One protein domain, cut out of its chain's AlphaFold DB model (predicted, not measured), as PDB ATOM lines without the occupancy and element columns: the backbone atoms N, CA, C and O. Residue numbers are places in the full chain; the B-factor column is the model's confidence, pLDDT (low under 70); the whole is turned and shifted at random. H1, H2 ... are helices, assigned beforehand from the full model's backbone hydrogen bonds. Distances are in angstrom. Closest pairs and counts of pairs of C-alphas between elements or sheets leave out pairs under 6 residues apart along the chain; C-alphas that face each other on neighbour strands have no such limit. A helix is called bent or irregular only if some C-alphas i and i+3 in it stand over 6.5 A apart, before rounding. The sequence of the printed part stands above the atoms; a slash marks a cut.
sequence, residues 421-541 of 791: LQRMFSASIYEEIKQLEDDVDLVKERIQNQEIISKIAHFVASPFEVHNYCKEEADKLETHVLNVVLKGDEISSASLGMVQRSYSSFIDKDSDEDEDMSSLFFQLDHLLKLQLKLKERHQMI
ATOM      1  N   LEU A 421      38.847  -3.272 -57.953       77.44
ATOM      2  CA  LEU A 421      38.710  -1.815 -57.978       77.44
ATOM      3  C   LEU A 421      37.514  -1.362 -57.133       77.44
ATOM      4  O   LEU A 421      37.643  -0.469 -56.301       77.44
ATOM      5  N   GLN A 422      36.373  -2.045 -57.267       74.12
ATOM      6  CA  GLN A 422      35.204  -1.780 -56.433       74.12
ATOM      7  C   GLN A 422      35.541  -1.948 -54.957       74.12
ATOM      8  O   GLN A 422      35.284  -1.048 -54.171       74.12
ATOM      9  N   ARG A 423      36.159  -3.054 -54.548       77.06
ATOM     10  CA  ARG A 423      36.488  -3.274 -53.131       77.06
ATOM     11  C   ARG A 423      37.443  -2.225 -52.553       77.06
ATOM     12  O   ARG A 423      37.312  -1.919 -51.376       77.06
ATOM     13  N   MET A 424      38.346  -1.666 -53.361       73.88
ATOM     14  CA  MET A 424      39.276  -0.614 -52.931       73.88
ATOM     15  C   MET A 424      38.602   0.756 -52.779       73.88
ATOM     16  O   MET A 424      38.837   1.424 -51.781       73.88
ATOM     17  N   PHE A 425      37.754   1.162 -53.731       66.31
ATOM     18  CA  PHE A 425      37.172   2.515 -53.761       66.31
ATOM     19  C   PHE A 425      35.788   2.628 -53.120       66.31
ATOM     20  O   PHE A 425      35.382   3.707 -52.713       66.31
ATOM     21  N   SER A 426      35.046   1.526 -53.033       66.31
ATOM     22  CA  SER A 426      33.659   1.554 -52.561       66.31
ATOM     23  C   SER A 426      33.497   1.186 -51.091       66.31
ATOM     24  O   SER A 426      32.409   1.361 -50.563       66.31
ATOM     25  N   ALA A 427      34.530   0.670 -50.415       66.19
ATOM     26  CA  ALA A 427      34.411   0.305 -49.002       66.19
ATOM     27  C   ALA A 427      33.995   1.510 -48.141       66.19
ATOM     28  O   ALA A 427      33.060   1.382 -47.358       66.19
ATOM     29  N   SER A 428      34.608   2.675 -48.372       67.06
ATOM     30  CA  SER A 428      34.229   3.934 -47.722       67.06
ATOM     31  C   SER A 428      32.885   4.470 -48.221       67.06
ATOM     32  O   SER A 428      32.037   4.813 -47.408       67.06
ATOM     33  N   ILE A 429      32.636   4.471 -49.538       70.94
ATOM     34  CA  ILE A 429      31.388   5.013 -50.116       70.94
ATOM     35  C   ILE A 429      30.160   4.202 -49.674       70.94
ATOM     36  O   ILE A 429      29.134   4.773 -49.333       70.94
ATOM     37  N   TYR A 430      30.235   2.868 -49.653       75.44
ATOM     38  CA  TYR A 430      29.130   2.028 -49.171       75.44
ATOM     39  C   TYR A 430      28.886   2.202 -47.673       75.44
ATOM     40  O   TYR A 430      27.753   2.063 -47.218       75.44
ATOM     41  N   GLU A 431      29.939   2.464 -46.903       72.94
ATOM     42  CA  GLU A 431      29.811   2.739 -45.479       72.94
ATOM     43  C   GLU A 431      29.163   4.103 -45.229       72.94
ATOM     44  O   GLU A 431      28.263   4.196 -44.398       72.94
ATOM     45  N   GLU A 432      29.529   5.116 -46.013       74.38
ATOM     46  CA  GLU A 432      28.882   6.429 -46.007       74.38
ATOM     47  C   GLU A 432      27.415   6.345 -46.446       74.38
ATOM     48  O   GLU A 432      26.549   6.897 -45.777       74.38
ATOM     49  N   ILE A 433      27.102   5.591 -47.509       82.44
ATOM     50  CA  ILE A 433      25.718   5.337 -47.941       82.44
ATOM     51  C   ILE A 433      24.899   4.769 -46.791       82.44
ATOM     52  O   ILE A 433      23.816   5.266 -46.513       82.44
ATOM     53  N   LYS A 434      25.429   3.762 -46.091       82.44
ATOM     54  CA  LYS A 434      24.723   3.149 -44.970       82.44
ATOM     55  C   LYS A 434      24.487   4.140 -43.823       82.44
ATOM     56  O   LYS A 434      23.418   4.133 -43.229       82.44
ATOM     57  N   GLN A 435      25.471   4.987 -43.514       76.88
ATOM     58  CA  GLN A 435      25.305   6.039 -42.505       76.88
ATOM     59  C   GLN A 435      24.227   7.046 -42.918       76.88
ATOM     60  O   GLN A 435      23.373   7.388 -42.107       76.88
ATOM     61  N   LEU A 436      24.221   7.467 -44.185       79.88
ATOM     62  CA  LEU A 436      23.200   8.361 -44.725       79.88
ATOM     63  C   LEU A 436      21.807   7.716 -44.722       79.88
ATOM     64  O   LEU A 436      20.832   8.403 -44.441       79.88
ATOM     65  N   GLU A 437      21.690   6.415 -45.008       88.06
ATOM     66  CA  GLU A 437      20.429   5.669 -44.882       88.06
ATOM     67  C   GLU A 437      19.908   5.695 -43.439       88.06
ATOM     68  O   GLU A 437      18.748   6.053 -43.217       88.06
ATOM     69  N   ASP A 438      20.776   5.385 -42.470       81.44
ATOM     70  CA  ASP A 438      20.441   5.411 -41.043       81.44
ATOM     71  C   ASP A 438      20.008   6.834 -40.605       81.44
ATOM     72  O   ASP A 438      18.986   6.993 -39.930       81.44
ATOM     73  N   ASP A 439      20.722   7.883 -41.035       79.44
ATOM     74  CA  ASP A 439      20.398   9.288 -40.734       79.44
ATOM     75  C   ASP A 439      19.065   9.727 -41.369       79.44
ATOM     76  O   ASP A 439      18.232  10.363 -40.714       79.44
ATOM     77  N   VAL A 440      18.813   9.350 -42.628       86.12
ATOM     78  CA  VAL A 440      17.544   9.620 -43.322       86.12
ATOM     79  C   VAL A 440      16.373   8.992 -42.569       86.12
ATOM     80  O   VAL A 440      15.330   9.636 -42.405       86.12
ATOM     81  N   ASP A 441      16.516   7.750 -42.115       87.31
ATOM     82  CA  ASP A 441      15.447   7.048 -41.408       87.31
ATOM     83  C   ASP A 441      15.186   7.657 -40.022       87.31
ATOM     84  O   ASP A 441      14.022   7.871 -39.667       87.31
ATOM     85  N   LEU A 442      16.229   8.086 -39.301       82.50
ATOM     86  CA  LEU A 442      16.087   8.835 -38.045       82.50
ATOM     87  C   LEU A 442      15.308  10.147 -38.223       82.50
ATOM     88  O   LEU A 442      14.478  10.497 -37.381       82.50
ATOM     89  N   VAL A 443      15.550  10.889 -39.307       82.81
ATOM     90  CA  VAL A 443      14.855  12.161 -39.575       82.81
ATOM     91  C   VAL A 443      13.398  11.916 -39.991       82.81
ATOM     92  O   VAL A 443      12.497  12.606 -39.509       82.81
ATOM     93  N   LYS A 444      13.126  10.891 -40.811       88.75
ATOM     94  CA  LYS A 444      11.750  10.484 -41.163       88.75
ATOM     95  C   LYS A 444      10.927  10.106 -39.928       88.75
ATOM     96  O   LYS A 444       9.753  10.478 -39.844       88.75
ATOM     97  N   GLU A 445      11.528   9.393 -38.974       86.00
ATOM     98  CA  GLU A 445      10.885   9.013 -37.709       86.00
ATOM     99  C   GLU A 445      10.526  10.216 -36.825       86.00
ATOM    100  O   GLU A 445       9.579  10.122 -36.039       86.00
ATOM    101  N   ARG A 446      11.236  11.345 -36.956       82.06
ATOM    102  CA  ARG A 446      10.927  12.598 -36.242       82.06
ATOM    103  C   ARG A 446       9.814  13.401 -36.911       82.06
ATOM    104  O   ARG A 446       8.914  13.858 -36.218       82.06
ATOM    105  N   ILE A 447       9.833  13.513 -38.243       87.12
ATOM    106  CA  ILE A 447       8.832  14.281 -39.010       87.12
ATOM    107  C   ILE A 447       7.441  13.633 -38.933       87.12
ATOM    108  O   ILE A 447       6.432  14.333 -38.875       87.12
ATOM    109  N   GLN A 448       7.367  12.295 -38.977       85.19
ATOM    110  CA  GLN A 448       6.123  11.505 -38.868       85.19
ATOM    111  C   GLN A 448       4.991  11.902 -39.841       85.19
ATOM    112  O   GLN A 448       3.825  11.584 -39.609       85.19
ATOM    113  N   ASN A 449       5.315  12.542 -40.968       88.44
ATOM    114  CA  ASN A 449       4.355  12.944 -41.997       88.44
ATOM    115  C   ASN A 449       4.697  12.298 -43.349       88.44
ATOM    116  O   ASN A 449       5.558  12.774 -44.088       88.44
ATOM    117  N   GLN A 450       4.001  11.207 -43.682       89.38
ATOM    118  CA  GLN A 450       4.256  10.429 -44.901       89.38
ATOM    119  C   GLN A 450       3.922  11.182 -46.199       89.38
ATOM    120  O   GLN A 450       4.567  10.942 -47.219       89.38
ATOM    121  N   GLU A 451       2.959  12.113 -46.182       90.00
ATOM    122  CA  GLU A 451       2.630  12.934 -47.362       90.00
ATOM    123  C   GLU A 451       3.825  13.815 -47.747       90.00
ATOM    124  O   GLU A 451       4.254  13.824 -48.899       90.00
ATOM    125  N   ILE A 452       4.417  14.498 -46.763       88.88
ATOM    126  CA  ILE A 452       5.570  15.380 -46.982       88.88
ATOM    127  C   ILE A 452       6.818  14.564 -47.340       88.88
ATOM    128  O   ILE A 452       7.494  14.878 -48.318       88.88
ATOM    129  N   ILE A 453       7.096  13.482 -46.597       92.12
ATOM    130  CA  ILE A 453       8.261  12.611 -46.836       92.12
ATOM    131  C   ILE A 453       8.225  12.029 -48.256       92.12
ATOM    132  O   ILE A 453       9.241  12.044 -48.951       92.12
ATOM    133  N   SER A 454       7.067  11.534 -48.704       90.12
ATOM    134  CA  SER A 454       6.929  10.964 -50.049       90.12
ATOM    135  C   SER A 454       7.066  12.020 -51.144       90.12
ATOM    136  O   SER A 454       7.716  11.759 -52.152       90.12
ATOM    137  N   LYS A 455       6.531  13.232 -50.949       89.94
ATOM    138  CA  LYS A 455       6.694  14.340 -51.901       89.94
ATOM    139  C   LYS A 455       8.160  14.750 -52.062       89.94
ATOM    140  O   LYS A 455       8.618  14.909 -53.193       89.94
ATOM    141  N   ILE A 456       8.900  14.870 -50.954       90.81
ATOM    142  CA  ILE A 456      10.345  15.146 -50.978       90.81
ATOM    143  C   ILE A 456      11.068  14.031 -51.739       90.81
ATOM    144  O   ILE A 456      11.816  14.325 -52.667       90.81
ATOM    145  N   ALA A 457      10.766  12.761 -51.449       90.25
ATOM    146  CA  ALA A 457      11.369  11.632 -52.155       90.25
ATOM    147  C   ALA A 457      11.069  11.637 -53.670       90.25
ATOM    148  O   ALA A 457      11.959  11.364 -54.474       90.25
ATOM    149  N   HIS A 458       9.847  11.993 -54.084       90.19
ATOM    150  CA  HIS A 458       9.493  12.135 -55.502       90.19
ATOM    151  C   HIS A 458      10.260  13.272 -56.182       90.19
ATOM    152  O   HIS A 458      10.730  13.102 -57.309       90.19
ATOM    153  N   PHE A 459      10.424  14.412 -55.507       88.62
ATOM    154  CA  PHE A 459      11.254  15.502 -56.014       88.62
ATOM    155  C   PHE A 459      12.712  15.070 -56.146       88.62
ATOM    156  O   PHE A 459      13.302  15.248 -57.209       88.62
ATOM    157  N   VAL A 460      13.276  14.422 -55.127       88.00
ATOM    158  CA  VAL A 460      14.641  13.884 -55.167       88.00
ATOM    159  C   VAL A 460      14.807  12.925 -56.343       88.00
ATOM    160  O   VAL A 460      15.787  13.032 -57.073       88.00
ATOM    161  N   ALA A 461      13.833  12.053 -56.609       86.81
ATOM    162  CA  ALA A 461      13.858  11.121 -57.737       86.81
ATOM    163  C   ALA A 461      13.660  11.775 -59.123       86.81
ATOM    164  O   ALA A 461      13.893  11.117 -60.136       86.81
ATOM    165  N   SER A 462      13.242  13.043 -59.194       86.00
ATOM    166  CA  SER A 462      12.934  13.710 -60.464       86.00
ATOM    167  C   SER A 462      14.185  14.090 -61.291       86.00
ATOM    168  O   SER A 462      15.301  14.101 -60.754       86.00
ATOM    169  N   PRO A 463      14.024  14.344 -62.608       79.06
ATOM    170  CA  PRO A 463      15.099  14.800 -63.497       79.06
ATOM    171  C   PRO A 463      15.622  16.211 -63.185       79.06
ATOM    172  O   PRO A 463      14.954  17.010 -62.524       79.06
ATOM    173  N   PHE A 464      16.794  16.538 -63.736       70.94
ATOM    174  CA  PHE A 464      17.476  17.825 -63.554       70.94
ATOM    175  C   PHE A 464      16.614  19.035 -63.923       70.94
ATOM    176  O   PHE A 464      16.620  20.047 -63.223       70.94
ATOM    177  N   GLU A 465      15.830  18.930 -64.992       76.31
ATOM    178  CA  GLU A 465      14.976  20.014 -65.472       76.31
ATOM    179  C   GLU A 465      13.932  20.411 -64.425       76.31
ATOM    180  O   GLU A 465      13.602  21.587 -64.290       76.31
ATOM    181  N   VAL A 466      13.446  19.439 -63.648       82.62
ATOM    182  CA  VAL A 466      12.483  19.672 -62.566       82.62
ATOM    183  C   VAL A 466      13.168  20.341 -61.377       82.62
ATOM    184  O   VAL A 466      12.618  21.287 -60.813       82.62
ATOM    185  N   HIS A 467      14.381  19.905 -61.021       80.50
ATOM    186  CA  HIS A 467      15.179  20.528 -59.957       80.50
ATOM    187  C   HIS A 467      15.476  21.998 -60.267       80.50
ATOM    188  O   HIS A 467      15.195  22.861 -59.435       80.50
ATOM    189  N   ASN A 468      15.970  22.286 -61.474       77.19
ATOM    190  CA  ASN A 468      16.269  23.649 -61.912       77.19
ATOM    191  C   ASN A 468      15.022  24.519 -61.981       77.19
ATOM    192  O   ASN A 468      15.045  25.635 -61.480       77.19
ATOM    193  N   TYR A 469      13.928  24.002 -62.543       84.50
ATOM    194  CA  TYR A 469      12.669  24.738 -62.580       84.50
ATOM    195  C   TYR A 469      12.210  25.125 -61.170       84.50
ATOM    196  O   TYR A 469      11.907  26.288 -60.913       84.50
ATOM    197  N   CYS A 470      12.196  24.174 -60.229       84.62
ATOM    198  CA  CYS A 470      11.801  24.456 -58.850       84.62
ATOM    199  C   CYS A 470      12.725  25.475 -58.176       84.62
ATOM    200  O   CYS A 470      12.236  26.292 -57.397       84.62
ATOM    201  N   LYS A 471      14.027  25.441 -58.476       79.81
ATOM    202  CA  LYS A 471      15.013  26.387 -57.949       79.81
ATOM    203  C   LYS A 471      14.835  27.790 -58.530       79.81
ATOM    204  O   LYS A 471      14.686  28.734 -57.767       79.81
ATOM    205  N   GLU A 472      14.759  27.925 -59.852       80.81
ATOM    206  CA  GLU A 472      14.530  29.214 -60.518       80.81
ATOM    207  C   GLU A 472      13.219  29.863 -60.062       80.81
ATOM    208  O   GLU A 472      13.152  31.075 -59.862       80.81
ATOM    209  N   GLU A 473      12.162  29.068 -59.889       86.00
ATOM    210  CA  GLU A 473      10.896  29.562 -59.351       86.00
ATOM    211  C   GLU A 473      11.008  29.957 -57.874       86.00
ATOM    212  O   GLU A 473      10.391  30.937 -57.465       86.00
ATOM    213  N   ALA A 474      11.797  29.237 -57.072       84.81
ATOM    214  CA  ALA A 474      12.050  29.591 -55.678       84.81
ATOM    215  C   ALA A 474      12.814  30.920 -55.564       84.81
ATOM    216  O   ALA A 474      12.395  31.787 -54.799       84.81
ATOM    217  N   ASP A 475      13.840  31.115 -56.395       78.44
ATOM    218  CA  ASP A 475      14.637  32.345 -56.464       78.44
ATOM    219  C   ASP A 475      13.780  33.545 -56.900       78.44
ATOM    220  O   ASP A 475      13.808  34.596 -56.262       78.44
ATOM    221  N   LYS A 476      12.941  33.387 -57.938       86.94
ATOM    222  CA  LYS A 476      11.998  34.437 -58.386       86.94
ATOM    223  C   LYS A 476      10.990  34.833 -57.312       86.94
ATOM    224  O   LYS A 476      10.520  35.968 -57.300       86.94
ATOM    225  N   LEU A 477      10.590  33.875 -56.483       85.69
ATOM    226  CA  LEU A 477       9.621  34.067 -55.408       85.69
ATOM    227  C   LEU A 477      10.285  34.444 -54.076       85.69
ATOM    228  O   LEU A 477       9.560  34.581 -53.091       85.69
ATOM    229  N   GLU A 478      11.617  34.576 -54.041       83.69
ATOM    230  CA  GLU A 478      12.417  34.827 -52.834       83.69
ATOM    231  C   GLU A 478      12.039  33.878 -51.678       83.69
ATOM    232  O   GLU A 478      11.916  34.275 -50.520       83.69
ATOM    233  N   THR A 479      11.803  32.603 -52.001       84.25
ATOM    234  CA  THR A 479      11.357  31.570 -51.056       84.25
ATOM    235  C   THR A 479      12.292  30.366 -51.062       84.25
ATOM    236  O   THR A 479      13.022  30.125 -52.013       84.25
ATOM    237  N   HIS A 480      12.211  29.524 -50.032       84.88
ATOM    238  CA  HIS A 480      12.905  28.238 -50.018       84.88
ATOM    239  C   HIS A 480      12.324  27.240 -51.037       84.88
ATOM    240  O   HIS A 480      11.101  27.169 -51.213       84.88
ATOM    241  N   VAL A 481      13.181  26.406 -51.643       85.50
ATOM    242  CA  VAL A 481      12.807  25.425 -52.683       85.50
ATOM    243  C   VAL A 481      11.727  24.444 -52.220       85.50
ATOM    244  O   VAL A 481      10.816  24.119 -52.982       85.50
ATOM    245  N   LEU A 482      11.741  24.048 -50.941       87.56
ATOM    246  CA  LEU A 482      10.706  23.180 -50.365       87.56
ATOM    247  C   LEU A 482       9.296  23.763 -50.499       87.56
ATOM    248  O   LEU A 482       8.353  23.013 -50.728       87.56
ATOM    249  N   ASN A 483       9.132  25.086 -50.433       87.25
ATOM    250  CA  ASN A 483       7.817  25.707 -50.604       87.25
ATOM    251  C   ASN A 483       7.315  25.638 -52.043       87.25
ATOM    252  O   ASN A 483       6.114  25.759 -52.269       87.25
ATOM    253  N   VAL A 484       8.204  25.482 -53.023       88.00
ATOM    254  CA  VAL A 484       7.829  25.234 -54.418       88.00
ATOM    255  C   VAL A 484       7.521  23.750 -54.608       88.00
ATOM    256  O   VAL A 484       6.478  23.411 -55.162       88.00
ATOM    257  N   VAL A 485       8.370  22.871 -54.072       87.00
ATOM    258  CA  VAL A 485       8.250  21.406 -54.180       87.00
ATOM    259  C   VAL A 485       6.995  20.859 -53.497       87.00
ATOM    260  O   VAL A 485       6.311  19.987 -54.033       87.00
ATOM    261  N   LEU A 486       6.662  21.375 -52.315       86.19
ATOM    262  CA  LEU A 486       5.542  20.900 -51.499       86.19
ATOM    263  C   LEU A 486       4.190  21.503 -51.933       86.19
ATOM    264  O   LEU A 486       3.160  21.188 -51.343       86.19
ATOM    265  N   LYS A 487       4.141  22.332 -52.986       80.56
ATOM    266  CA  LYS A 487       2.875  22.807 -53.569       80.56
ATOM    267  C   LYS A 487       2.205  21.713 -54.420       80.56
ATOM    268  O   LYS A 487       2.861  20.900 -55.072       80.56
ATOM    269  N   GLY A 488       0.870  21.709 -54.443       70.50
ATOM    270  CA  GLY A 488       0.050  20.881 -55.341       70.50
ATOM    271  C   GLY A 488      -0.901  19.910 -54.635       70.50
ATOM    272  O   GLY A 488      -0.864  19.759 -53.418       70.50
ATOM    273  N   ASP A 489      -1.734  19.235 -55.428       67.88
ATOM    274  CA  ASP A 489      -2.923  18.491 -54.966       67.88
ATOM    275  C   ASP A 489      -2.624  17.194 -54.182       67.88
ATOM    276  O   ASP A 489      -3.521  16.596 -53.594       67.88
ATOM    277  N   GLU A 490      -1.367  16.750 -54.168       72.69
ATOM    278  CA  GLU A 490      -0.921  15.522 -53.487       72.69
ATOM    279  C   GLU A 490      -0.662  15.713 -51.984       72.69
ATOM    280  O   GLU A 490      -0.483  14.731 -51.268       72.69
ATOM    281  N   ILE A 491      -0.613  16.962 -51.506       81.81
ATOM    282  CA  ILE A 491      -0.442  17.287 -50.086       81.81
ATOM    283  C   ILE A 491      -1.762  17.830 -49.550       81.81
ATOM    284  O   ILE A 491      -2.370  18.722 -50.146       81.81
ATOM    285  N   SER A 492      -2.210  17.316 -48.403       86.12
ATOM    286  CA  SER A 492      -3.420  17.826 -47.762       86.12
ATOM    287  C   SER A 492      -3.272  19.307 -47.388       86.12
ATOM    288  O   SER A 492      -2.190  19.788 -47.046       86.12
ATOM    289  N   SER A 493      -4.379  20.053 -47.382       82.25
ATOM    290  CA  SER A 493      -4.370  21.467 -46.974       82.25
ATOM    291  C   SER A 493      -3.842  21.675 -45.547       82.25
ATOM    292  O   SER A 493      -3.264  22.720 -45.252       82.25
ATOM    293  N   ALA A 494      -3.987  20.668 -44.678       84.88
ATOM    294  CA  ALA A 494      -3.426  20.657 -43.332       84.88
ATOM    295  C   ALA A 494      -1.889  20.560 -43.341       84.88
ATOM    296  O   ALA A 494      -1.231  21.371 -42.688       84.88
ATOM    297  N   SER A 495      -1.322  19.620 -44.106       84.94
ATOM    298  CA  SER A 495       0.130  19.460 -44.275       84.94
ATOM    299  C   SER A 495       0.756  20.679 -44.967       84.94
ATOM    300  O   SER A 495       1.792  21.171 -44.528       84.94
ATOM    301  N   LEU A 496       0.100  21.249 -45.984       84.31
ATOM    302  CA  LEU A 496       0.565  22.470 -46.653       84.31
ATOM    303  C   LEU A 496       0.577  23.675 -45.695       84.31
ATOM    304  O   LEU A 496       1.561  24.408 -45.618       84.31
ATOM    305  N   GLY A 497      -0.501  23.863 -44.926       84.06
ATOM    306  CA  GLY A 497      -0.579  24.927 -43.922       84.06
ATOM    307  C   GLY A 497       0.401  24.732 -42.761       84.06
ATOM    308  O   GLY A 497       0.794  25.700 -42.116       84.06
ATOM    309  N   MET A 498       0.810  23.495 -42.470       84.00
ATOM    310  CA  MET A 498       1.876  23.191 -41.511       84.00
ATOM    311  C   MET A 498       3.241  23.646 -42.040       84.00
ATOM    312  O   MET A 498       3.930  24.371 -41.333       84.00
ATOM    313  N   VAL A 499       3.577  23.316 -43.291       85.75
ATOM    314  CA  VAL A 499       4.835  23.719 -43.952       85.75
ATOM    315  C   VAL A 499       4.958  25.241 -44.076       85.75
ATOM    316  O   VAL A 499       6.011  25.812 -43.824       85.75
ATOM    317  N   GLN A 500       3.875  25.931 -44.439       85.38
ATOM    318  CA  GLN A 500       3.893  27.393 -44.561       85.38
ATOM    319  C   GLN A 500       4.112  28.089 -43.212       85.38
ATOM    320  O   GLN A 500       4.837  29.082 -43.135       85.38
ATOM    321  N   ARG A 501       3.499  27.562 -42.145       82.44
ATOM    322  CA  ARG A 501       3.694  28.072 -40.783       82.44
ATOM    323  C   ARG A 501       5.102  27.787 -40.274       82.44
ATOM    324  O   ARG A 501       5.723  28.694 -39.736       82.44
ATOM    325  N   SER A 502       5.616  26.576 -40.504       83.19
ATOM    326  CA  SER A 502       6.984  26.224 -40.118       83.19
ATOM    327  C   SER A 502       8.016  27.079 -40.855       83.19
ATOM    328  O   SER A 502       8.956  27.560 -40.235       83.19
ATOM    329  N   TYR A 503       7.805  27.369 -42.142       83.31
ATOM    330  CA  TYR A 503       8.669  28.276 -42.902       83.31
ATOM    331  C   TYR A 503       8.641  29.721 -42.393       83.31
ATOM    332  O   TYR A 503       9.679  30.371 -42.306       83.31
ATOM    333  N   SER A 504       7.452  30.230 -42.058       81.31
ATOM    334  CA  SER A 504       7.305  31.602 -41.554       81.31
ATOM    335  C   SER A 504       8.027  31.772 -40.212       81.31
ATOM    336  O   SER A 504       8.762  32.737 -40.040       81.31
ATOM    337  N   SER A 505       7.890  30.785 -39.316       77.06
ATOM    338  CA  SER A 505       8.615  30.710 -38.035       77.06
ATOM    339  C   SER A 505      10.133  30.535 -38.226       77.06
ATOM    340  O   SER A 505      10.922  31.091 -37.471       77.06
ATOM    341  N   PHE A 506      10.572  29.839 -39.280       74.12
ATOM    342  CA  PHE A 506      11.994  29.687 -39.614       74.12
ATOM    343  C   PHE A 506      12.664  30.994 -40.085       74.12
ATOM    344  O   PHE A 506      13.840  31.224 -39.795       74.12
ATOM    345  N   ILE A 507      11.941  31.859 -40.807       77.00
ATOM    346  CA  ILE A 507      12.459  33.165 -41.254       77.00
ATOM    347  C   ILE A 507      12.448  34.197 -40.123       77.00
ATOM    348  O   ILE A 507      13.395  34.980 -40.004       77.00
ATOM    349  N   ASP A 508      11.387  34.222 -39.317       73.38
ATOM    350  CA  ASP A 508      11.191  35.231 -38.278       73.38
ATOM    351  C   ASP A 508      11.864  34.828 -36.955       73.38
ATOM    352  O   ASP A 508      11.226  34.349 -36.014       73.38
ATOM    353  N   LYS A 509      13.189  35.024 -36.901       55.53
ATOM    354  CA  LYS A 509      14.056  34.661 -35.763       55.53
ATOM    355  C   LYS A 509      13.763  35.419 -34.456       55.53
ATOM    356  O   LYS A 509      14.306  35.028 -33.426       55.53
ATOM    357  N   ASP A 510      12.942  36.471 -34.490       51.88
ATOM    358  CA  ASP A 510      12.599  37.314 -33.331       51.88
ATOM    359  C   ASP A 510      11.222  36.976 -32.715       51.88
ATOM    360  O   ASP A 510      10.812  37.603 -31.734       51.88
ATOM    361  N   SER A 511      10.487  36.003 -33.269       51.69
ATOM    362  CA  SER A 511       9.168  35.610 -32.759       51.69
ATOM    363  C   SER A 511       9.269  34.500 -31.697       51.69
ATOM    364  O   SER A 511       9.789  33.420 -31.956       51.69
ATOM    365  N   ASP A 512       8.724  34.738 -30.496       52.22
ATOM    366  CA  ASP A 512       8.562  33.747 -29.407       52.22
ATOM    367  C   ASP A 512       7.543  32.620 -29.757       52.22
ATOM    368  O   ASP A 512       7.004  31.953 -28.869       52.22
ATOM    369  N   GLU A 513       7.204  32.428 -31.038       54.22
ATOM    370  CA  GLU A 513       6.129  31.539 -31.485       54.22
ATOM    371  C   GLU A 513       6.667  30.172 -31.954       54.22
ATOM    372  O   GLU A 513       7.308  30.044 -32.996       54.22
ATOM    373  N   ASP A 514       6.331  29.146 -31.161       60.25
ATOM    374  CA  ASP A 514       6.422  27.706 -31.437       60.25
ATOM    375  C   ASP A 514       7.791  27.205 -31.957       60.25
ATOM    376  O   ASP A 514       7.950  26.870 -33.132       60.25
ATOM    377  N   GLU A 515       8.763  27.040 -31.046       61.09
ATOM    378  CA  GLU A 515      10.080  26.401 -31.282       61.09
ATOM    379  C   GLU A 515       9.969  25.063 -32.051       61.09
ATOM    380  O   GLU A 515      10.760  24.770 -32.955       61.09
ATOM    381  N   ASP A 516       8.912  24.292 -31.774       65.88
ATOM    382  CA  ASP A 516       8.579  23.039 -32.459       65.88
ATOM    383  C   ASP A 516       8.307  23.226 -33.969       65.88
ATOM    384  O   ASP A 516       8.631  22.355 -34.781       65.88
ATOM    385  N   MET A 517       7.723  24.359 -34.376       68.06
ATOM    386  CA  MET A 517       7.386  24.655 -35.773       68.06
ATOM    387  C   MET A 517       8.602  25.134 -36.567       68.06
ATOM    388  O   MET A 517       8.769  24.696 -37.706       68.06
ATOM    389  N   SER A 518       9.479  25.952 -35.983       65.31
ATOM    390  CA  SER A 518      10.774  26.286 -36.598       65.31
ATOM    391  C   SER A 518      11.630  25.022 -36.788       65.31
ATOM    392  O   SER A 518      12.146  24.760 -37.881       65.31
ATOM    393  N   SER A 519      11.653  24.145 -35.772       73.62
ATOM    394  CA  SER A 519      12.320  22.837 -35.837       73.62
ATOM    395  C   SER A 519      11.759  21.929 -36.938       73.62
ATOM    396  O   SER A 519      12.504  21.173 -37.563       73.62
ATOM    397  N   LEU A 520      10.458  21.998 -37.234       81.62
ATOM    398  CA  LEU A 520       9.869  21.193 -38.303       81.62
ATOM    399  C   LEU A 520      10.395  21.592 -39.687       81.62
ATOM    400  O   LEU A 520      10.784  20.710 -40.448       81.62
ATOM    401  N   PHE A 521      10.404  22.885 -40.043       83.50
ATOM    402  CA  PHE A 521      10.904  23.308 -41.363       83.50
ATOM    403  C   PHE A 521      12.371  22.928 -41.537       83.50
ATOM    404  O   PHE A 521      12.765  22.411 -42.581       83.50
ATOM    405  N   PHE A 522      13.136  23.100 -40.463       77.62
ATOM    406  CA  PHE A 522      14.509  22.659 -40.368       77.62
ATOM    407  C   PHE A 522      14.662  21.157 -40.681       77.62
ATOM    408  O   PHE A 522      15.470  20.763 -41.520       77.62
ATOM    409  N   GLN A 523      13.857  20.295 -40.048       81.12
ATOM    410  CA  GLN A 523      13.898  18.847 -40.286       81.12
ATOM    411  C   GLN A 523      13.531  18.483 -41.731       81.12
ATOM    412  O   GLN A 523      14.101  17.544 -42.285       81.12
ATOM    413  N   LEU A 524      12.600  19.218 -42.352       88.19
ATOM    414  CA  LEU A 524      12.236  19.022 -43.758       88.19
ATOM    415  C   LEU A 524      13.386  19.391 -44.707       88.19
ATOM    416  O   LEU A 524      13.640  18.643 -45.652       88.19
ATOM    417  N   ASP A 525      14.076  20.508 -44.455       82.88
ATOM    418  CA  ASP A 525      15.264  20.913 -45.224       82.88
ATOM    419  C   ASP A 525      16.395  19.895 -45.074       82.88
ATOM    420  O   ASP A 525      16.942  19.399 -46.060       82.88
ATOM    421  N   HIS A 526      16.662  19.482 -43.836       80.88
ATOM    422  CA  HIS A 526      17.668  18.472 -43.546       80.88
ATOM    423  C   HIS A 526      17.355  17.126 -44.225       80.88
ATOM    424  O   HIS A 526      18.247  16.502 -44.802       80.88
ATOM    425  N   LEU A 527      16.086  16.696 -44.246       86.62
ATOM    426  CA  LEU A 527      15.670  15.485 -44.962       86.62
ATOM    427  C   LEU A 527      15.917  15.593 -46.473       86.62
ATOM    428  O   LEU A 527      16.384  14.628 -47.079       86.62
ATOM    429  N   LEU A 528      15.597  16.740 -47.085       86.25
ATOM    430  CA  LEU A 528      15.850  16.982 -48.507       86.25
ATOM    431  C   LEU A 528      17.351  16.881 -48.817       86.25
ATOM    432  O   LEU A 528      17.727  16.152 -49.736       86.25
ATOM    433  N   LYS A 529      18.195  17.551 -48.021       82.38
ATOM    434  CA  LYS A 529      19.664  17.518 -48.137       82.38
ATOM    435  C   LYS A 529      20.211  16.092 -48.047       82.38
ATOM    436  O   LYS A 529      20.904  15.642 -48.959       82.38
ATOM    437  N   LEU A 530      19.834  15.344 -47.006       81.38
ATOM    438  CA  LEU A 530      20.280  13.959 -46.818       81.38
ATOM    439  C   LEU A 530      19.853  13.037 -47.969       81.38
ATOM    440  O   LEU A 530      20.649  12.224 -48.433       81.38
ATOM    441  N   GLN A 531      18.611  13.151 -48.454       86.62
ATOM    442  CA  GLN A 531      18.124  12.308 -49.551       86.62
ATOM    443  C   GLN A 531      18.796  12.628 -50.891       86.62
ATOM    444  O   GLN A 531      19.043  11.709 -51.675       86.62
ATOM    445  N   LEU A 532      19.111  13.898 -51.159       82.62
ATOM    446  CA  LEU A 532      19.889  14.286 -52.338       82.62
ATOM    447  C   LEU A 532      21.308  13.728 -52.266       82.62
ATOM    448  O   LEU A 532      21.728  13.059 -53.208       82.62
ATOM    449  N   LYS A 533      21.988  13.881 -51.124       80.81
ATOM    450  CA  LYS A 533      23.324  13.310 -50.893       80.81
ATOM    451  C   LYS A 533      23.323  11.791 -51.064       80.81
ATOM    452  O   LYS A 533      24.164  11.224 -51.757       80.81
ATOM    453  N   LEU A 534      22.318  11.114 -50.504       84.44
ATOM    454  CA  LEU A 534      22.151   9.672 -50.662       84.44
ATOM    455  C   LEU A 534      21.960   9.277 -52.136       84.44
ATOM    456  O   LEU A 534      22.589   8.321 -52.594       84.44
ATOM    457  N   LYS A 535      21.126  10.006 -52.892       84.19
ATOM    458  CA  LYS A 535      20.929   9.783 -54.335       84.19
ATOM    459  C   LYS A 535      22.235   9.974 -55.106       84.19
ATOM    460  O   LYS A 535      22.568   9.125 -55.929       84.19
ATOM    461  N   GLU A 536      22.989  11.030 -54.823       79.06
ATOM    462  CA  GLU A 536      24.271  11.310 -55.479       79.06
ATOM    463  C   GLU A 536      25.292  10.194 -55.243       79.06
ATOM    464  O   GLU A 536      25.917   9.727 -56.197       79.06
ATOM    465  N   ARG A 537      25.428   9.697 -54.005       80.25
ATOM    466  CA  ARG A 537      26.318   8.562 -53.697       80.25
ATOM    467  C   ARG A 537      25.922   7.299 -54.462       80.25
ATOM    468  O   ARG A 537      26.794   6.605 -54.988       80.25
ATOM    469  N   HIS A 538      24.624   7.022 -54.583       82.12
ATOM    470  CA  HIS A 538      24.124   5.910 -55.396       82.12
ATOM    471  C   HIS A 538      24.433   6.100 -56.886       82.12
ATOM    472  O   HIS A 538      25.004   5.204 -57.508       82.12
ATOM    473  N   GLN A 539      24.137   7.275 -57.444       78.19
ATOM    474  CA  GLN A 539      24.405   7.592 -58.850       78.19
ATOM    475  C   GLN A 539      25.904   7.577 -59.174       78.19
ATOM    476  O   GLN A 539      26.287   7.169 -60.267       78.19
ATOM    477  N   MET A 540      26.768   7.976 -58.235       75.75
ATOM    478  CA  MET A 540      28.221   7.884 -58.386       75.75
ATOM    479  C   MET A 540      28.657   6.423 -58.540       75.75
ATOM    480  O   MET A 540      29.436   6.106 -59.437       75.75
ATOM    481  N   ILE A 541      28.120   5.514 -57.719       74.12
ATOM    482  CA  ILE A 541      28.385   4.074 -57.846       74.12
ATOM    483  C   ILE A 541      27.865   3.534 -59.180       74.12
ATOM    484  O   ILE A 541      28.580   2.777 -59.836       74.12
TER     485      ILE A 541
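This is residues 421 to 541 of the 791 residues of a protein of Wallemia ichthyophaga (strain EXF-994 / CBS 113033) (UniProt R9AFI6). Two long helices, H1 and H6, run side by side in opposite ways and make the long axis, and four shorter helices gather over part of H6. H2 folds back after H1 and packs on H6, H5 is set across H6 near its first residues, and short H4 sits beside H2 with H3 packed on it, away from the long pair. The printed part has 121 residues with six named helices, H1 to H6 along the chain, and no named strand; the class is all helix. It is only just compact, close to loose, with a radius of gyration of the C-alphas of 16.0 A, and elongated, spanning 53 by 31 by 26 A.

H1, residues 421 to 447, touches H6, residues 515 to 541, at a shallow tilt of 22 degrees, opposite ways; the closest C-alphas, of Leu 436 and Leu 534, are 6.2 A apart. H2, residues 450 to 461, touches H6 with residues 456 to 461 alone, the same way at a steep tilt of 35.0 degrees, only just past shallow; the closest C-alphas, of Val 460 and Leu 532, are 6.0 A apart. H3, residues 464 to 476, touches H4, residues 481 to 485, with residues 470 to 474 alone; the closest C-alphas, of Ala 474 and Val 481, are 5.2 A apart. H2 and H4 only just touch, with 3 pairs of C-alphas within 8 A, the closest being Phe 459 and Val 485 at 6.9 A. H5, residues 493 to 507, touches residues 517 to 522 of H6 and is about perpendicular to it at 82 degrees; the closest C-alphas, of Ser 502 and Met 517, are 4.6 A apart. H6 is the hub, touching three helices. The helix packing is mostly crossed, but only just. H3 is apart from H1, H5 and H6. In H2, H3, H4, H5 and H6 every O i to N i+4 pair is within hydrogen-bond range; in H1 it is 20 of 23.

H1 begins at C-alpha 421, (38.710, -1.815, -57.978), and is 38.9 A long, with a kink of 41 degrees near residue 428. It is irregular, but only just: C-alphas 425 and 428 are 6.9 A apart. H2 measures 16.0 A, H3 18.2 A, H4 6.3 A and H5 21.3 A from first to last C-alpha. H6, 39.2 A, starts at C-alpha 515, (10.080, 26.401, -31.282), and ends at C-alpha 541, (28.385, 4.074, -57.846).

The two C-alphas farthest apart, of Leu 421 and Asp 512, are 54.7 A from each other. The printed part has no cut and no long link. Mean pLDDT of the printed part is 79.9; residues 425 to 428, 489 and 509 to 518 are under 70.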